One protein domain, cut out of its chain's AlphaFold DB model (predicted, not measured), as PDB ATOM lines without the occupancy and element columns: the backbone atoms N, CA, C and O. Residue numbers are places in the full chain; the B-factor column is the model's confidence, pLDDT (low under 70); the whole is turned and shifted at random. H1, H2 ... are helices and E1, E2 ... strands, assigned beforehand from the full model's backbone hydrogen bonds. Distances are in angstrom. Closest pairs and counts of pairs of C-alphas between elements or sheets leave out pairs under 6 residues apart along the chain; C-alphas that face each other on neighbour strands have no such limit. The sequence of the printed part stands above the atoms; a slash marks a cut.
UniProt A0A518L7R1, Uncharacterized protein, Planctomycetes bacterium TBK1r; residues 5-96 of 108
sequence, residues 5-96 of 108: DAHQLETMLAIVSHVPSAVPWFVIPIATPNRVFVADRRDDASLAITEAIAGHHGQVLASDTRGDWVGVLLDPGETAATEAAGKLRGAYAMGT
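AT A GLANCE: This is residues 5 to 96 of the 108 residues of an uncharacterized protein of Planctomycetes bacterium TBK1r (UniProt A0A518L7R1). A twisted sheet of four strands forms the middle layer, with H1 packed slantwise on one face and H2 and H3 covering the other. H2 lies over the E4 part of the sheet and H3 over the E1 and E2 part. The printed part has 92 residues, in the order H1 E1 E2 H2 E3 E4 H3; the sheet order is E1 - E2 - E4 - E3, all antiparallel. The class is mixed, helices and strands, and the whole is compact and rounded, with a radius of gyration of the C-alphas of 11.7 A and spans of 32 by 30 by 23 A.

IN THESE COORDINATES: The strands are E1, residues 25 to 30, E2, residues 35 to 40, E3, residues 59 to 66, 21.2 A long, and E4, residues 69 to 75, 20.0 A long. H1, residues 5 to 16, begins at C-alpha 5 (30.074, -14.224, 16.665) and is 16.5 A long. H2 is residues 47 to 55, 11.6 A. H3, residues 81 to 96, 21.8 A, ends at C-alpha 96 (20.634, 7.725, 2.624).

HOW THE PARTS SIT: E1 and E2 form a hairpin, with N 28 and O 37 2.8 A apart, within hydrogen-bond range. E2 and E4 are antiparallel, with N 38 and O 72 at 2.8 A. E3 and E4 form the other hairpin, with N 71 and O 64 at 2.8 A. E2, H2, E3 is a split strand-helix-strand unit, two strands running the same way with E4 between them, and its crossover is right-handed. H1 has a height over the sheet of 8.0 A; the closest C-alphas of H1 and E3 are Ala 6 and Ala 62, 5.6 A. On the opposite face, H2 is over E4, closest at C-alphas Leu 47 and Val 70, 5.9 A. H3, on the same face as H2, runs along the strands at 3 degrees to E1 on the local plane, closest at C-alphas Pro 29 and Ala 81, 5.0 A. H2 and H3 are close but not clearly touching, with C-alphas Ala 54 and Leu 88 7.5 A apart; H1 is apart from both. In H1, H2 and H3 every O i to N i+4 pair is within hydrogen-bond range.

THE WHOLE: The C-alphas farthest apart are those of Asp 43 and Glu 78, 32.6 A. The printed part has no cut, and no link is long. Mean pLDDT of the printed part is 92.0; residues 95 to 96 are under 70.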
ATOM      1  N   ASP A   5      30.811 -15.320  17.281       94.06
ATOM      2  CA  ASP A   5      30.074 -14.224  16.665       94.06
ATOM      3  C   ASP A   5      31.024 -13.089  16.284       94.06
ATOM      4  O   ASP A   5      30.973 -12.595  15.155       94.06
ATOM      5  N   ALA A   6      31.974 -12.770  17.167       93.12
ATOM      6  CA  ALA A   6      33.050 -11.824  16.890       93.12
ATOM      7  C   ALA A   6      33.927 -12.297  15.720       93.12
ATOM      8  O   ALA A   6      34.184 -11.538  14.791       93.12
ATOM      9  N   HIS A   7      34.314 -13.577  15.692       93.75
ATOM     10  CA  HIS A   7      35.134 -14.099  14.596       93.75
ATOM     11  C   HIS A   7      34.402 -14.086  13.241       93.75
ATOM     12  O   HIS A   7      34.991 -13.789  12.194       93.75
ATOM     13  N   GLN A   8      33.099 -14.390  13.243       94.81
ATOM     14  CA  GLN A   8      32.275 -14.285  12.041       94.81
ATOM     15  C   GLN A   8      32.171 -12.828  11.570       94.81
ATOM     16  O   GLN A   8      32.313 -12.568  10.372       94.81
ATOM     17  N   LEU A   9      31.959 -11.890  12.496       96.31
ATOM     18  CA  LEU A   9      31.918 -10.462  12.203       96.31
ATOM     19  C   LEU A   9      33.232  -9.978  11.585       96.31
ATOM     20  O   LEU A   9      33.206  -9.386  10.509       96.31
ATOM     21  N   GLU A  10      34.370 -10.281  12.212       95.75
ATOM     22  CA  GLU A  10      35.706  -9.931  11.715       95.75
ATOM     23  C   GLU A  10      35.916 -10.425  10.278       95.75
ATOM     24  O   GLU A  10      36.403  -9.688   9.416       95.75
ATOM     25  N   THR A  11      35.511 -11.669  10.003       95.19
ATOM     26  CA  THR A  11      35.625 -12.285   8.676       95.19
ATOM     27  C   THR A  11      34.771 -11.547   7.646       95.19
ATOM     28  O   THR A  11      35.257 -11.198   6.568       95.19
ATOM     29  N   MET A  12      33.508 -11.273   7.972       96.06
ATOM     30  CA  MET A  12      32.586 -10.553   7.090       96.06
ATOM     31  C   MET A  12      33.062  -9.125   6.821       96.06
ATOM     32  O   MET A  12      33.070  -8.684   5.670       96.06
ATOM     33  N   LEU A  13      33.517  -8.429   7.863       95.31
ATOM     34  CA  LEU A  13      34.016  -7.062   7.785       95.31
ATOM     35  C   LEU A  13      35.304  -6.984   6.948       95.31
ATOM     36  O   LEU A  13      35.470  -6.087   6.118       95.31
ATOM     37  N   ALA A  14      36.189  -7.977   7.084       95.06
ATOM     38  CA  ALA A  14      37.360  -8.116   6.229       95.06
ATOM     39  C   ALA A  14      36.977  -8.297   4.754       95.06
ATOM     40  O   ALA A  14      37.584  -7.648   3.902       95.06
ATOM     41  N   ILE A  15      35.959  -9.103   4.441       93.56
ATOM     42  CA  ILE A  15      35.481  -9.286   3.063       93.56
ATOM     43  C   ILE A  15      34.948  -7.964   2.501       93.56
ATOM     44  O   ILE A  15      35.447  -7.504   1.476       93.56
ATOM     45  N   VAL A  16      33.982  -7.322   3.168       93.69
ATOM     46  CA  VAL A  16      33.340  -6.111   2.620       93.69
ATOM     47  C   VAL A  16      34.296  -4.933   2.482       93.69
ATOM     48  O   VAL A  16      34.180  -4.195   1.508       93.69
ATOM     49  N   SER A  17      35.303  -4.815   3.357       91.44
ATOM     50  CA  SER A  17      36.337  -3.774   3.233       91.44
ATOM     51  C   SER A  17      37.155  -3.854   1.933       91.44
ATOM     52  O   SER A  17      37.787  -2.874   1.549       91.44
ATOM     53  N   HIS A  18      37.115  -4.991   1.227       91.25
ATOM     54  CA  HIS A  18      37.790  -5.194  -0.058       91.25
ATOM     55  C   HIS A  18      36.829  -5.279  -1.251       91.25
ATOM     56  O   HIS A  18      37.296  -5.414  -2.383       91.25
ATOM     57  N   VAL A  19      35.509  -5.221  -1.039       87.69
ATOM     58  CA  VAL A  19      34.518  -5.262  -2.124       87.69
ATOM     59  C   VAL A  19      34.284  -3.840  -2.639       87.69
ATOM     60  O   VAL A  19      33.746  -3.009  -1.905       87.69
ATOM     61  N   PRO A  20      34.626  -3.528  -3.903       84.12
ATOM     62  CA  PRO A  20      34.268  -2.248  -4.495       84.12
ATOM     63  C   PRO A  20      32.743  -2.145  -4.589       84.12
ATOM     64  O   PRO A  20      32.097  -2.959  -5.247       84.12
ATOM     65  N   SER A  21      32.168  -1.142  -3.932       82.62
ATOM     66  CA  SER A  21      30.734  -0.859  -3.969       82.62
ATOM     67  C   SER A  21      30.500   0.620  -4.232       82.62
ATOM     68  O   SER A  21      31.216   1.471  -3.699       82.62
ATOM     69  N   ALA A  22      29.488   0.912  -5.049       81.88
ATOM     70  CA  ALA A  22      28.993   2.267  -5.274       81.88
ATOM     71  C   ALA A  22      28.175   2.789  -4.079       81.88
ATOM     72  O   ALA A  22      28.066   3.994  -3.891       81.88
ATOM     73  N   VAL A  23      27.630   1.884  -3.258       84.44
ATOM     74  CA  VAL A  23      26.843   2.216  -2.066       84.44
ATOM     75  C   VAL A  23      27.730   2.067  -0.825       84.44
ATOM     76  O   VAL A  23      28.413   1.044  -0.698       84.44
ATOM     77  N   PRO A  24      27.754   3.049   0.095       90.00
ATOM     78  CA  PRO A  24      28.628   3.040   1.269       90.00
ATOM     79  C   PRO A  24      28.105   2.178   2.429       90.00
ATOM     80  O   PRO A  24      28.538   2.355   3.557       90.00
ATOM     81  N   TRP A  25      27.191   1.243   2.178       92.88
ATOM     82  CA  TRP A  25      26.645   0.352   3.196       92.88
ATOM     83  C   TRP A  25      26.244  -1.000   2.594       92.88
ATOM     84  O   TRP A  25      25.982  -1.125   1.396       92.88
ATOM     85  N   PHE A  26      26.177  -2.022   3.443       94.75
ATOM     86  CA  PHE A  26      25.762  -3.378   3.118       94.75
ATOM     87  C   PHE A  26      24.801  -3.911   4.176       94.75
ATOM     88  O   PHE A  26      24.995  -3.720   5.371       94.75
ATOM     89  N   VAL A  27      23.801  -4.667   3.725       95.44
ATOM     90  CA  VAL A  27      22.940  -5.483   4.585       95.44
ATOM     91  C   VAL A  27      22.842  -6.866   3.949       95.44
ATOM     92  O   VAL A  27      22.284  -7.020   2.855       95.44
ATOM     93  N   ILE A  28      23.412  -7.870   4.609       96.31
ATOM     94  CA  ILE A  28      23.615  -9.217   4.073       96.31
ATOM     95  C   ILE A  28      22.914 -10.234   4.985       96.31
ATOM     96  O   ILE A  28      23.330 -10.410   6.131       96.31
ATOM     97  N   PRO A  29      21.859 -10.921   4.508       97.00
ATOM     98  CA  PRO A  29      21.235 -12.002   5.252       97.00
ATOM     99  C   PRO A  29      22.119 -13.250   5.218       97.00
ATOM    100  O   PRO A  29      22.626 -13.645   4.167       97.00
ATOM    101  N   ILE A  30      22.243 -13.903   6.364       95.62
ATOM    102  CA  ILE A  30      22.907 -15.187   6.548       95.62
ATOM    103  C   ILE A  30      21.800 -16.162   6.945       95.62
ATOM    104  O   ILE A  30      21.162 -16.005   7.981       95.62
ATOM    105  N   ALA A  31      21.503 -17.126   6.073       89.62
ATOM    106  CA  ALA A  31      20.378 -18.038   6.290       89.62
ATOM    107  C   ALA A  31      20.644 -19.032   7.432       89.62
ATOM    108  O   ALA A  31      19.731 -19.375   8.179       89.62
ATOM    109  N   THR A  32      21.899 -19.474   7.574       90.50
ATOM    110  CA  THR A  32      22.296 -20.469   8.575       90.50
ATOM    111  C   THR A  32      23.641 -20.085   9.199       90.50
ATOM    112  O   THR A  32      24.655 -20.142   8.501       90.50
ATOM    113  N   PRO A  33      23.685 -19.738  10.498       91.50
ATOM    114  CA  PRO A  33      22.536 -19.463  11.374       91.50
ATOM    115  C   PRO A  33      21.748 -18.224  10.914       91.50
ATOM    116  O   PRO A  33      22.298 -17.398  10.192       91.50
ATOM    117  N   ASN A  34      20.485 -18.103  11.340       95.06
ATOM    118  CA  ASN A  34      19.591 -16.987  11.006       95.06
ATOM    119  C   ASN A  34      20.162 -15.662  11.540       95.06
ATOM    120  O   ASN A  34      19.972 -15.337  12.705       95.06
ATOM    121  N   ARG A  35      20.918 -14.929  10.719       97.00
ATOM    122  CA  ARG A  35      21.621 -13.700  11.123       97.00
ATOM    123  C   ARG A  35      21.577 -12.657  10.027       97.00
ATOM    124  O   ARG A  35      21.419 -12.976   8.851       97.00
ATOM    125  N   VAL A  36      21.785 -11.403  10.395       97.62
ATOM    126  CA  VAL A  36      21.997 -10.324   9.431       97.62
ATOM    127  C   VAL A  36      23.304  -9.622   9.760       97.62
ATOM    128  O   VAL A  36      23.546  -9.228  10.897       97.62
ATOM    129  N   PHE A  37      24.157  -9.489   8.753       97.62
ATOM    130  CA  PHE A  37      25.352  -8.667   8.822       97.62
ATOM    131  C   PHE A  37      25.056  -7.303   8.202       97.62
ATOM    132  O   PHE A  37      24.514  -7.220   7.098       97.62
ATOM    133  N   VAL A  38      25.422  -6.247   8.912       96.75
ATOM    134  CA  VAL A  38      25.317  -4.860   8.472       96.75
ATOM    135  C   VAL A  38      26.718  -4.271   8.455       96.75
ATOM    136  O   VAL A  38      27.475  -4.468   9.401       96.75
ATOM    137  N   ALA A  39      27.059  -3.558   7.389       96.06
ATOM    138  CA  ALA A  39      28.274  -2.764   7.329       96.06
ATOM    139  C   ALA A  39      27.965  -1.371   6.794       96.06
ATOM    140  O   ALA A  39      27.157  -1.235   5.881       96.06
ATOM    141  N   ASP A  40      28.612  -0.352   7.335       94.19
ATOM    142  CA  ASP A  40      28.414   1.041   6.951       94.19
ATOM    143  C   ASP A  40      29.755   1.777   6.977       94.19
ATOM    144  O   ASP A  40      30.525   1.611   7.918       94.19
ATOM    145  N   ARG A  41      30.047   2.553   5.935       93.44
ATOM    146  CA  ARG A  41      31.236   3.414   5.825       93.44
ATOM    147  C   ARG A  41      30.885   4.859   5.475       93.44
ATOM    148  O   ARG A  41      31.722   5.578   4.936       93.44
ATOM    149  N   ARG A  42      29.624   5.266   5.644       89.62
ATOM    150  CA  ARG A  42      29.245   6.674   5.479       89.62
ATOM    151  C   ARG A  42      30.023   7.538   6.469       89.62
ATOM    152  O   ARG A  42      30.373   7.074   7.549       89.62
ATOM    153  N   ASP A  43      30.251   8.800   6.121       85.25
ATOM    154  CA  ASP A  43      31.045   9.720   6.948       85.25
ATOM    155  C   ASP A  43      30.440   9.948   8.348       85.25
ATOM    156  O   ASP A  43      31.156  10.256   9.300       85.25
ATOM    157  N   ASP A  44      29.121   9.789   8.482       82.75
ATOM    158  CA  ASP A  44      28.369   9.889   9.735       82.75
ATOM    159  C   ASP A  44      28.126   8.530  10.416       82.75
ATOM    160  O   ASP A  44      27.539   8.475  11.503       82.75
ATOM    161  N   ALA A  45      28.584   7.430   9.809       83.19
ATOM    162  CA  ALA A  45      28.456   6.107  10.389       83.19
ATOM    163  C   ALA A  45      29.277   6.028  11.680       83.19
ATOM    164  O   ALA A  45      30.471   6.317  11.733       83.19
ATOM    165  N   SER A  46      28.624   5.588  12.750       89.12
ATOM    166  CA  SER A  46      29.282   5.281  14.012       89.12
ATOM    167  C   SER A  46      28.736   3.977  14.554       89.12
ATOM    168  O   SER A  46      27.571   3.650  14.328       89.12
ATOM    169  N   LEU A  47      29.565   3.265  15.319       90.31
ATOM    170  CA  LEU A  47      29.177   2.013  15.965       90.31
ATOM    171  C   LEU A  47      27.842   2.161  16.711       90.31
ATOM    172  O   LEU A  47      26.932   1.378  16.480       90.31
ATOM    173  N   ALA A  48      27.676   3.241  17.481       90.00
ATOM    174  CA  ALA A  48      26.452   3.517  18.230       90.00
ATOM    175  C   ALA A  48      25.210   3.701  17.337       90.00
ATOM    176  O   ALA A  48      24.136   3.199  17.665       90.00
ATOM    177  N   ILE A  49      25.332   4.410  16.209       88.75
ATOM    178  CA  ILE A  49      24.211   4.618  15.277       88.75
ATOM    179  C   ILE A  49      23.871   3.306  14.564       88.75
ATOM    180  O   ILE A  49      22.703   2.921  14.503       88.75
ATOM    181  N   THR A  50      24.879   2.600  14.053       90.88
ATOM    182  CA  THR A  50      24.694   1.332  13.340       90.88
ATOM    183  C   THR A  50      24.094   0.267  14.260       90.88
ATOM    184  O   THR A  50      23.172  -0.434  13.847       90.88
ATOM    185  N   GLU A  51      24.546   0.182  15.513       93.50
ATOM    186  CA  GLU A  51      23.965  -0.685  16.544       93.50
ATOM    187  C   GLU A  51      22.531  -0.298  16.886       93.50
ATOM    188  O   GLU A  51      21.690  -1.182  17.002       93.50
ATOM    189  N   ALA A  52      22.225   0.995  17.027       90.19
ATOM    190  CA  ALA A  52      20.867   1.445  17.315       90.19
ATOM    191  C   ALA A  52      19.903   1.050  16.187       90.19
ATOM    192  O   ALA A  52      18.852   0.465  16.449       90.19
ATOM    193  N   ILE A  53      20.285   1.291  14.926       88.44
ATOM    194  CA  ILE A  53      19.499   0.879  13.755       88.44
ATOM    195  C   ILE A  53      19.340  -0.645  13.741       88.44
ATOM    196  O   ILE A  53      18.221  -1.140  13.644       88.44
ATOM    197  N   ALA A  54      20.434  -1.399  13.876       89.81
ATOM    198  CA  ALA A  54      20.407  -2.861  13.907       89.81
ATOM    199  C   ALA A  54      19.537  -3.411  15.052       89.81
ATOM    200  O   ALA A  54      18.758  -4.343  14.845       89.81
ATOM    201  N   GLY A  55      19.621  -2.795  16.231       90.31
ATOM    202  CA  GLY A  55      18.902  -3.159  17.448       90.31
ATOM    203  C   GLY A  55      17.384  -3.010  17.339       90.31
ATOM    204  O   GLY A  55      16.643  -3.732  18.000       90.31
ATOM    205  N   HIS A  56      16.887  -2.138  16.456       90.06
ATOM    206  CA  HIS A  56      15.455  -2.073  16.141       90.06
ATOM    207  C   HIS A  56      14.942  -3.309  15.385       90.06
ATOM    208  O   HIS A  56      13.734  -3.548  15.350       90.06
ATOM    209  N   HIS A  57      15.840  -4.089  14.782       90.19
ATOM    210  CA  HIS A  57      15.515  -5.239  13.937       90.19
ATOM    211  C   HIS A  57      15.964  -6.585  14.522       90.19
ATOM    212  O   HIS A  57      15.762  -7.614  13.877       90.19
ATOM    213  N   GLY A  58      16.553  -6.596  15.719       93.38
ATOM    214  CA  GLY A  58      17.038  -7.811  16.361       93.38
ATOM    215  C   GLY A  58      17.983  -7.541  17.527       93.38
ATOM    216  O   GLY A  58      18.214  -6.401  17.919       93.38
ATOM    217  N   GLN A  59      18.553  -8.606  18.080       96.31
ATOM    218  CA  GLN A  59      19.609  -8.518  19.081       96.31
ATOM    219  C   GLN A  59      20.964  -8.358  18.388       96.31
ATOM    220  O   GLN A  59      21.343  -9.189  17.568       96.31
ATOM    221  N   VAL A  60      21.731  -7.331  18.753       96.75
ATOM    222  CA  VAL A  60      23.135  -7.224  18.338       96.75
ATOM    223  C   VAL A  60      23.946  -8.310  19.048       96.75
ATOM    224  O   VAL A  60      23.953  -8.385  20.276       96.75
ATOM    225  N   LEU A  61      24.603  -9.164  18.264       96.50
ATOM    226  CA  LEU A  61      25.469 -10.242  18.744       96.50
ATOM    227  C   LEU A  61      26.923  -9.781  18.858       96.50
ATOM    228  O   LEU A  61      27.616 -10.128  19.807       96.50
ATOM    229  N   ALA A  62      27.378  -9.000  17.877       96.81
ATOM    230  CA  ALA A  62      28.724  -8.454  17.830       96.81
ATOM    231  C   ALA A  62      28.747  -7.158  17.011       96.81
ATOM    232  O   ALA A  62      27.966  -6.994  16.070       96.81
ATOM    233  N   SER A  63      29.683  -6.276  17.333       96.81
ATOM    234  CA  SER A  63      29.964  -5.046  16.598       96.81
ATOM    235  C   SER A  63      31.464  -4.753  16.625       96.81
ATOM    236  O   SER A  63      32.153  -5.100  17.583       96.81
ATOM    237  N   ASP A  64      31.987  -4.181  15.542       96.50
ATOM    238  CA  ASP A  64      33.406  -3.846  15.416       96.50
ATOM    239  C   ASP A  64      33.628  -2.823  14.293       96.50
ATOM    240  O   ASP A  64      32.729  -2.519  13.504       96.50
ATOM    241  N   THR A  65      34.846  -2.302  14.204       95.12
ATOM    242  CA  THR A  65      35.288  -1.380  13.162       95.12
ATOM    243  C   THR A  65      36.522  -1.908  12.443       95.12
ATOM    244  O   THR A  65      37.406  -2.524  13.036       95.12
ATOM    245  N   ARG A  66      36.620  -1.640  11.141       92.56
ATOM    246  CA  ARG A  66      37.798  -1.966  10.335       92.56
ATOM    247  C   ARG A  66      38.053  -0.859   9.324       92.56
ATOM    248  O   ARG A  66      37.394  -0.788   8.292       92.56
ATOM    249  N   GLY A  67      39.061  -0.035   9.599       89.75
ATOM    250  CA  GLY A  67      39.311   1.156   8.792       89.75
ATOM    251  C   GLY A  67      38.153   2.141   8.942       89.75
ATOM    252  O   GLY A  67      37.840   2.538  10.058       89.75
ATOM    253  N   ASP A  68      37.531   2.505   7.826       91.44
ATOM    254  CA  ASP A  68      36.342   3.360   7.736       91.44
ATOM    255  C   ASP A  68      35.016   2.589   7.853       91.44
ATOM    256  O   ASP A  68      33.954   3.200   7.911       91.44
ATOM    257  N   TRP A  69      35.053   1.254   7.908       95.12
ATOM    258  CA  TRP A  69      33.851   0.435   8.030       95.12
ATOM    259  C   TRP A  69      33.466   0.182   9.484       95.12
ATOM    260  O   TRP A  69      34.271  -0.301  10.280       95.12
ATOM    261  N   VAL A  70      32.191   0.390   9.786       96.06
ATOM    262  CA  VAL A  70      31.492  -0.085  10.979       96.06
ATOM    263  C   VAL A  70      30.729  -1.352  10.609       96.06
ATOM    264  O   VAL A  70      30.012  -1.366   9.613       96.06
ATOM    265  N   GLY A  71      30.874  -2.421  11.389       96.94
ATOM    266  CA  GLY A  71      30.205  -3.702  11.178       96.94
ATOM    267  C   GLY A  71      29.368  -4.118  12.379       96.94
ATOM    268  O   GLY A  71      29.810  -3.992  13.517       96.94
ATOM    269  N   VAL A  72      28.179  -4.663  12.127       97.69
ATOM    270  CA  VAL A  72      27.292  -5.236  13.145       97.69
ATOM    271  C   VAL A  72      26.771  -6.586  12.670       97.69
ATOM    272  O   VAL A  72      26.318  -6.735  11.535       97.69
ATOM    273  N   LEU A  73      26.808  -7.576  13.554       97.69
ATOM    274  CA  LEU A  73      26.148  -8.862  13.381       97.69
ATOM    275  C   LEU A  73      24.947  -8.915  14.323       97.69
ATOM    276  O   LEU A  73      25.103  -8.725  15.528       97.69
ATOM    277  N   LEU A  74      23.759  -9.180  13.786       96.69
ATOM    278  CA  LEU A  74      22.525  -9.249  14.566       96.69
ATOM    279  C   LEU A  74      21.777 -10.574  14.374       96.69
ATOM    280  O   LEU A  74      21.805 -11.180  13.298       96.69
ATOM    281  N   ASP A  75      21.080 -10.984  15.427       96.94
ATOM    282  CA  ASP A  75      20.079 -12.044  15.430       96.94
ATOM    283  C   ASP A  75      18.680 -11.414  15.305       96.94
ATOM    284  O   ASP A  75      18.239 -10.719  16.225       96.94
ATOM    285  N   PRO A  76      17.960 -11.619  14.187       96.62
ATOM    286  CA  PRO A  76      16.606 -11.099  13.998       96.62
ATOM    287  C   PRO A  76      15.524 -11.896  14.762       96.62
ATOM    288  O   PRO A  76      14.326 -11.642  14.588       96.62
ATOM    289  N   GLY A  77      15.913 -12.874  15.585       94.81
ATOM    290  CA  GLY A  77      15.016 -13.737  16.341       94.81
ATOM    291  C   GLY A  77      14.237 -14.678  15.426       94.81
ATOM    292  O   GLY A  77      14.803 -15.375  14.584       94.81
ATOM    293  N   GLU A  78      12.912 -14.691  15.574       94.44
ATOM    294  CA  GLU A  78      12.019 -15.530  14.760       94.44
ATOM    295  C   GLU A  78      11.827 -15.001  13.328       94.44
ATOM    296  O   GLU A  78      11.342 -15.726  12.458       94.44
ATOM    297  N   THR A  79      12.212 -13.749  13.053       94.62
ATOM    298  CA  THR A  79      12.099 -13.176  11.705       94.62
ATOM    299  C   THR A  79      13.165 -13.784  10.800       94.62
ATOM    300  O   THR A  79      14.345 -13.820  11.150       94.62
ATOM    301  N   ALA A  80      12.783 -14.226   9.600       95.56
ATOM    302  CA  ALA A  80      13.748 -14.736   8.631       95.56
ATOM    303  C   ALA A  80      14.786 -13.658   8.272       95.56
ATOM    304  O   ALA A  80      14.426 -12.519   7.963       95.56
ATOM    305  N   ALA A  81      16.070 -14.022   8.239       95.25
ATOM    306  CA  ALA A  81      17.175 -13.106   7.952       95.25
ATOM    307  C   ALA A  81      16.966 -12.303   6.662       95.25
ATOM    308  O   ALA A  81      17.289 -11.120   6.606       95.25
ATOM    309  N   THR A  82      16.395 -12.917   5.624       95.31
ATOM    310  CA  THR A  82      16.078 -12.253   4.352       95.31
ATOM    311  C   THR A  82      15.027 -11.155   4.505       95.31
ATOM    312  O   THR A  82      15.176 -10.090   3.907       95.31
ATOM    313  N   GLU A  83      13.997 -11.386   5.318       94.75
ATOM    314  CA  GLU A  83      12.950 -10.407   5.611       94.75
ATOM    315  C   GLU A  83      13.494  -9.262   6.474       94.75
ATOM    316  O   GLU A  83      13.305  -8.090   6.137       94.75
ATOM    317  N   ALA A  84      14.231  -9.588   7.541       94.19
ATOM    318  CA  ALA A  84      14.877  -8.600   8.402       94.19
ATOM    319  C   ALA A  84      15.864  -7.726   7.610       94.19
ATOM    320  O   ALA A  84      15.821  -6.499   7.700       94.19
ATOM    321  N   ALA A  85      16.681  -8.341   6.749       94.81
ATOM    322  CA  ALA A  85      17.572  -7.631   5.841       94.81
ATOM    323  C   ALA A  85      16.804  -6.734   4.861       94.81
ATOM    324  O   ALA A  85      17.244  -5.623   4.591       94.81
ATOM    325  N   GLY A  86      15.659  -7.175   4.332       94.00
ATOM    326  CA  GLY A  86      14.810  -6.347   3.469       94.00
ATOM    327  C   GLY A  86      14.332  -5.072   4.167       94.00
ATOM    328  O   GLY A  86      14.474  -3.980   3.618       94.00
ATOM    329  N   LYS A  87      13.842  -5.201   5.405       92.56
ATOM    330  CA  LYS A  87      13.408  -4.068   6.239       92.56
ATOM    331  C   LYS A  87      14.566  -3.116   6.556       92.56
ATOM    332  O   LYS A  87      14.427  -1.912   6.361       92.56
ATOM    333  N   LEU A  88      15.718  -3.659   6.959       91.56
ATOM    334  CA  LEU A  88      16.936  -2.886   7.222       91.56
ATOM    335  C   LEU A  88      17.408  -2.128   5.978       91.56
ATOM    336  O   LEU A  88      17.681  -0.937   6.063       91.56
ATOM    337  N   ARG A  89      17.448  -2.772   4.805       93.56
ATOM    338  CA  ARG A  89      17.792  -2.086   3.547       93.56
ATOM    339  C   ARG A  89      16.847  -0.933   3.251       93.56
ATOM    340  O   ARG A  89      17.314   0.105   2.808       93.56
ATOM    341  N   GLY A  90      15.549  -1.102   3.508       89.19
ATOM    342  CA  GLY A  90      14.574  -0.019   3.385       89.19
ATOM    343  C   GLY A  90      14.894   1.154   4.313       89.19
ATOM    344  O   GLY A  90      14.905   2.296   3.864       89.19
ATOM    345  N   ALA A  91      15.222   0.878   5.578       85.94
ATOM    346  CA  ALA A  91      15.611   1.903   6.547       85.94
ATOM    347  C   ALA A  91      16.890   2.652   6.127       85.94
ATOM    348  O   ALA A  91      16.913   3.881   6.149       85.94
ATOM    349  N   TYR A  92      17.921   1.927   5.677       84.00
ATOM    350  CA  TYR A  92      19.156   2.526   5.163       84.00
ATOM    351  C   TYR A  92      18.921   3.316   3.877       84.00
ATOM    352  O   TYR A  92      19.411   4.431   3.769       84.00
ATOM    353  N   ALA A  93      18.143   2.798   2.924       84.00
ATOM    354  CA  ALA A  93      17.811   3.517   1.697       84.00
ATOM    355  C   ALA A  93      17.096   4.841   2.010       84.00
ATOM    356  O   ALA A  93      17.556   5.889   1.583       84.00
ATOM    357  N   MET A  94      16.047   4.825   2.838       79.25
ATOM    358  CA  MET A  94      15.341   6.053   3.229       79.25
ATOM    359  C   MET A  94      16.235   7.048   3.980       79.25
ATOM    360  O   MET A  94      16.087   8.249   3.798       79.25
ATOM    361  N   GLY A  95      17.157   6.563   4.815       69.81
ATOM    362  CA  GLY A  95      18.101   7.411   5.547       69.81
ATOM    363  C   GLY A  95      19.314   7.880   4.736       69.81
ATOM    364  O   GLY A  95      20.115   8.642   5.266       69.81
ATOM    365  N   THR A  96      19.485   7.403   3.496       65.81
ATOM    366  CA  THR A  96      20.634   7.725   2.624       65.81
ATOM    367  C   THR A  96      20.248   8.340   1.288       65.81
ATOM    368  O   THR A  96      21.124   8.830   0.581       65.81
TER     369      THR A  96